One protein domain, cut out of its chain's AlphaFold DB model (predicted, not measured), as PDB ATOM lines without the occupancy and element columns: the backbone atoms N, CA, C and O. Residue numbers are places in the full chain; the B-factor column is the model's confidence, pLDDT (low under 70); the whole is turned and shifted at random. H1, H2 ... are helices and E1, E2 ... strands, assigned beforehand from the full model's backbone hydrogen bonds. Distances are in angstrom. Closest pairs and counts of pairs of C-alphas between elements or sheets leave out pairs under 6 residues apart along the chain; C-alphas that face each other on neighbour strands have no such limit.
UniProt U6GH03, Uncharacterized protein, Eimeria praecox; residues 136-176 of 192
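This is residues 136 to 176 of the 192 residues of an uncharacterized protein of Eimeria praecox (UniProt U6GH03). A long two-stranded hairpin, E1 and E2, makes one side of this small domain; after it the backbone folds back through residues 155 to 163 toward the turn end of the hairpin, where the short helix H1 sits, and a tail, residues 170 to 176, runs away from the strands. The printed part has 41 residues, with two named strands and one named helix in the order E1, E2, H1. The sheet has the order E1 - E2 and is antiparallel, and the class is mixed, helices and strands. The whole is loose, with a radius of gyration of the C-alphas of 11.4 A and spans of 30 by 24 by 13 A.

E1 covers residues 137 to 144 and is 20.6 A long from first to last C-alpha, beginning with C-alpha 137 at (187.342, 151.428, 155.153). E2 covers residues 147 to 154 and is 21.8 A long. H1 covers residues 164 to 169, is 8.6 A long and ends with C-alpha 169 at (190.736, 136.086, 173.132).

E1 and E2 form a hairpin, antiparallel at 152 degrees between their directions. The C-alphas of Asp 143 and Gln 148 face each other at 4.4 A. N 140 and O 151 are within hydrogen-bond range at 2.8 A, as are N 153 and O 138 at 2.8 A. H1 and E1 are apart. Every O i to N i+4 pair in H1 is within hydrogen-bond range.

The two C-alphas farthest apart are those of Thr 136 and Arg 176, at 32.0 A. The printed part has no cut. The link from E1 to E2 is tight and the link from E2 to H1 is short. The mean pLDDT of the printed part is 87.5, and no printed residue is under 70.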
ATOM      1  N   THR A 136     188.713 154.354 151.848       78.25
ATOM      2  CA  THR A 136     187.510 153.538 151.980       78.25
ATOM      3  C   THR A 136     187.817 152.421 152.959       78.25
ATOM      4  O   THR A 136     188.576 151.510 152.641       78.25
ATOM      5  N   THR A 137     187.229 152.491 154.151       79.12
ATOM      6  CA  THR A 137     187.342 151.428 155.153       79.12
ATOM      7  C   THR A 137     186.077 150.583 155.122       79.12
ATOM      8  O   THR A 137     184.975 151.107 155.288       79.12
ATOM      9  N   VAL A 138     186.220 149.271 154.936       89.69
ATOM     10  CA  VAL A 138     185.102 148.315 155.026       89.69
ATOM     11  C   VAL A 138     185.250 147.494 156.303       89.69
ATOM     12  O   VAL A 138     186.358 147.095 156.653       89.69
ATOM     13  N   VAL A 139     184.148 147.226 157.007       92.00
ATOM     14  CA  VAL A 139     184.135 146.324 158.170       92.00
ATOM     15  C   VAL A 139     183.648 144.947 157.731       92.00
ATOM     16  O   VAL A 139     182.561 144.811 157.172       92.00
ATOM     17  N   LEU A 140     184.453 143.920 157.986       90.94
ATOM     18  CA  LEU A 140     184.171 142.521 157.680       90.94
ATOM     19  C   LEU A 140     183.917 141.756 158.977       90.94
ATOM     20  O   LEU A 140     184.689 141.872 159.923       90.94
ATOM     21  N   ARG A 141     182.873 140.926 159.009       93.69
ATOM     22  CA  ARG A 141     182.658 139.945 160.080       93.69
ATOM     23  C   ARG A 141     183.269 138.617 159.656       93.69
ATOM     24  O   ARG A 141     182.889 138.068 158.627       93.69
ATOM     25  N   VAL A 142     184.219 138.123 160.436       91.19
ATOM     26  CA  VAL A 142     185.019 136.930 160.144       91.19
ATOM     27  C   VAL A 142     184.918 135.975 161.324       91.19
ATOM     28  O   VAL A 142     185.023 136.402 162.469       91.19
ATOM     29  N   ASP A 143     184.718 134.689 161.057       93.25
ATOM     30  CA  ASP A 143     184.831 133.648 162.076       93.25
ATOM     31  C   ASP A 143     186.276 133.138 162.129       93.25
ATOM     32  O   ASP A 143     186.849 132.769 161.100       93.25
ATOM     33  N   VAL A 144     186.883 133.171 163.315       88.06
ATOM     34  CA  VAL A 144     188.234 132.665 163.565       88.06
ATOM     35  C   VAL A 144     188.158 131.686 164.726       88.06
ATOM     36  O   VAL A 144     187.845 132.086 165.842       88.06
ATOM     37  N   ASP A 145     188.444 130.411 164.461       87.44
ATOM     38  CA  ASP A 145     188.386 129.329 165.458       87.44
ATOM     39  C   ASP A 145     187.031 129.251 166.199       87.44
ATOM     40  O   ASP A 145     186.966 129.081 167.415       87.44
ATOM     41  N   GLY A 146     185.922 129.453 165.474       88.94
ATOM     42  CA  GLY A 146     184.569 129.458 166.040       88.94
ATOM     43  C   GLY A 146     184.198 130.749 166.773       88.94
ATOM     44  O   GLY A 146     183.147 130.815 167.411       88.94
ATOM     45  N   SER A 147     185.059 131.771 166.723       87.56
ATOM     46  CA  SER A 147     184.825 133.075 167.340       87.56
ATOM     47  C   SER A 147     184.599 134.157 166.290       87.56
ATOM     48  O   SER A 147     185.479 134.462 165.482       87.56
ATOM     49  N   GLN A 148     183.452 134.833 166.361       91.50
ATOM     50  CA  GLN A 148     183.157 135.964 165.485       91.50
ATOM     51  C   GLN A 148     184.005 137.197 165.853       91.50
ATOM     52  O   GLN A 148     184.058 137.654 167.003       91.50
ATOM     53  N   CYS A 149     184.675 137.756 164.852       88.06
ATOM     54  CA  CYS A 149     185.529 138.931 164.943       88.06
ATOM     55  C   CYS A 149     185.171 139.939 163.850       88.06
ATOM     56  O   CYS A 149     184.750 139.569 162.760       88.06
ATOM     57  N   GLU A 150     185.374 141.220 164.136       92.62
ATOM     58  CA  GLU A 150     185.276 142.281 163.137       92.62
ATOM     59  C   GLU A 150     186.684 142.680 162.692       92.62
ATOM     60  O   GLU A 150     187.586 142.819 163.523       92.62
ATOM     61  N   ALA A 151     186.879 142.822 161.384       90.75
ATOM     62  CA  ALA A 151     188.139 143.197 160.762       90.75
ATOM     63  C   ALA A 151     187.927 144.404 159.848       90.75
ATOM     64  O   ALA A 151     186.984 144.441 159.059       90.75
ATOM     65  N   PHE A 152     188.825 145.381 159.939       90.31
ATOM     66  CA  PHE A 152     188.834 146.526 159.039       90.31
ATOM     67  C   PHE A 152     189.658 146.186 157.802       90.31
ATOM     68  O   PHE A 152     190.825 145.805 157.906       90.31
ATOM     69  N   PHE A 153     189.043 146.324 156.635       86.75
ATOM     70  CA  PHE A 153     189.721 146.244 155.355       86.75
ATOM     71  C   PHE A 153     190.108 147.657 154.926       86.75
ATOM     72  O   PHE A 153     189.238 148.486 154.650       86.75
ATOM     73  N   ASP A 154     191.413 147.913 154.918       87.44
ATOM     74  CA  ASP A 154     192.020 149.166 154.489       87.44
ATOM     75  C   ASP A 154     192.928 148.866 153.293       87.44
ATOM     76  O   ASP A 154     193.934 148.168 153.425       87.44
ATOM     77  N   THR A 155     192.549 149.356 152.112       84.56
ATOM     78  CA  THR A 155     193.296 149.118 150.868       84.56
ATOM     79  C   THR A 155     194.646 149.826 150.841       84.56
ATOM     80  O   THR A 155     195.500 149.463 150.035       84.56
ATOM     81  N   GLU A 156     194.846 150.836 151.689       85.69
ATOM     82  CA  GLU A 156     196.115 151.561 151.793       85.69
ATOM     83  C   GLU A 156     197.068 150.916 152.813       85.69
ATOM     84  O   GLU A 156     198.256 151.244 152.857       85.69
ATOM     85  N   ALA A 157     196.585 149.962 153.617       84.19
ATOM     86  CA  ALA A 157     197.422 149.240 154.560       84.19
ATOM     87  C   ALA A 157     198.273 148.186 153.835       84.19
ATOM     88  O   ALA A 157     197.770 147.248 153.220       84.19
ATOM     89  N   SER A 158     199.595 148.303 153.959       86.06
ATOM     90  CA  SER A 158     200.541 147.317 153.415       86.06
ATOM     91  C   SER A 158     200.622 146.033 154.244       86.06
ATOM     92  O   SER A 158     201.085 145.008 153.750       86.06
ATOM     93  N   ASN A 159     200.178 146.088 155.500       87.00
ATOM     94  CA  ASN A 159     200.206 144.981 156.444       87.00
ATOM     95  C   ASN A 159     198.872 144.882 157.184       87.00
ATOM     96  O   ASN A 159     198.207 145.885 157.437       87.00
ATOM     97  N   SER A 160     198.515 143.663 157.578       87.69
ATOM     98  CA  SER A 160     197.383 143.411 158.467       87.69
ATOM     99  C   SER A 160     197.829 143.475 159.928       87.69
ATOM    100  O   SER A 160     198.907 142.992 160.274       87.69
ATOM    101  N   PHE A 161     196.979 144.028 160.790       86.25
ATOM    102  CA  PHE A 161     197.245 144.163 162.221       86.25
ATOM    103  C   PHE A 161     196.133 143.504 163.038       86.25
ATOM    104  O   PHE A 161     194.965 143.529 162.655       86.25
ATOM    105  N   LEU A 162     196.504 142.933 164.183       88.00
ATOM    106  CA  LEU A 162     195.587 142.417 165.198       88.00
ATOM    107  C   LEU A 162     195.938 143.069 166.534       88.00
ATOM    108  O   LEU A 162     197.118 143.210 166.856       88.00
ATOM    109  N   SER A 163     194.932 143.464 167.316       88.44
ATOM    110  CA  SER A 163     195.180 143.950 168.674       88.44
ATOM    111  C   SER A 163     195.521 142.788 169.607       88.44
ATOM    112  O   SER A 163     195.035 141.669 169.421       88.44
ATOM    113  N   GLN A 164     196.329 143.059 170.636       86.19
ATOM    114  CA  GLN A 164     196.722 142.046 171.621       86.19
ATOM    115  C   GLN A 164     195.500 141.405 172.295       86.19
ATOM    116  O   GLN A 164     195.435 140.191 172.423       86.19
ATOM    117  N   GLU A 165     194.474 142.202 172.602       90.62
ATOM    118  CA  GLU A 165     193.203 141.713 173.146       90.62
ATOM    119  C   GLU A 165     192.559 140.637 172.251       90.62
ATOM    120  O   GLU A 165     192.084 139.611 172.742       90.62
ATOM    121  N   LYS A 166     192.555 140.835 170.922       89.31
ATOM    122  CA  LYS A 166     192.005 139.843 169.983       89.31
ATOM    123  C   LYS A 166     192.878 138.597 169.909       89.31
ATOM    124  O   LYS A 166     192.330 137.503 169.825       89.31
ATOM    125  N   VAL A 167     194.200 138.755 169.957       89.31
ATOM    126  CA  VAL A 167     195.157 137.638 170.005       89.31
ATOM    127  C   VAL A 167     194.907 136.773 171.242       89.31
ATOM    128  O   VAL A 167     194.795 135.555 171.105       89.31
ATOM    129  N   ASP A 168     194.741 137.394 172.411       89.81
ATOM    130  CA  ASP A 168     194.503 136.703 173.681       89.81
ATOM    131  C   ASP A 168     193.149 135.982 173.680       89.81
ATOM    132  O   ASP A 168     193.066 134.802 174.026       89.81
ATOM    133  N   ARG A 169     192.088 136.660 173.217       90.25
ATOM    134  CA  ARG A 169     190.736 136.086 173.132       90.25
ATOM    135  C   ARG A 169     190.668 134.880 172.199       90.25
ATOM    136  O   ARG A 169     189.978 133.914 172.502       90.25
ATOM    137  N   LEU A 170     191.375 134.950 171.075       89.62
ATOM    138  CA  LEU A 170     191.463 133.873 170.090       89.62
ATOM    139  C   LEU A 170     192.520 132.818 170.458       89.62
ATOM    140  O   LEU A 170     192.748 131.895 169.683       89.62
ATOM    141  N   GLN A 171     193.199 132.963 171.604       89.81
ATOM    142  CA  GLN A 171     194.276 132.079 172.065       89.81
ATOM    143  C   GLN A 171     195.357 131.837 170.997       89.81
ATOM    144  O   GLN A 171     195.966 130.761 170.912       89.81
ATOM    145  N   LEU A 172     195.611 132.850 170.161       86.50
ATOM    146  CA  LEU A 172     196.560 132.740 169.064       86.50
ATOM    147  C   LEU A 172     197.975 132.665 169.630       86.50
ATOM    148  O   LEU A 172     198.426 133.512 170.400       86.50
ATOM    149  N   LYS A 173     198.718 131.647 169.205       86.12
ATOM    150  CA  LYS A 173     200.124 131.515 169.580       86.12
ATOM    151  C   LYS A 173     200.951 132.462 168.724       86.12
ATOM    152  O   LYS A 173     200.945 132.353 167.499       86.12
ATOM    153  N   ALA A 174     201.713 133.344 169.370       78.56
ATOM    154  CA  ALA A 174     202.707 134.156 168.687       78.56
ATOM    155  C   ALA A 174     203.714 133.232 167.990       78.56
ATOM    156  O   ALA A 174     204.540 132.567 168.625       78.56
ATOM    157  N   ARG A 175     203.637 133.163 166.661       77.69
ATOM    158  CA  ARG A 175     204.666 132.501 165.870       77.69
ATOM    159  C   ARG A 175     205.866 133.435 165.851       77.69
ATOM    160  O   ARG A 175     205.761 134.557 165.363       77.69
ATOM    161  N   ARG A 176     207.008 132.980 166.376       77.88
ATOM    162  CA  ARG A 176     208.266 133.708 166.179       77.88
ATOM    163  C   ARG A 176     208.461 133.876 164.672       77.88
ATOM    164  O   ARG A 176     208.377 132.859 163.975       77.88
TER     165      ARG A 176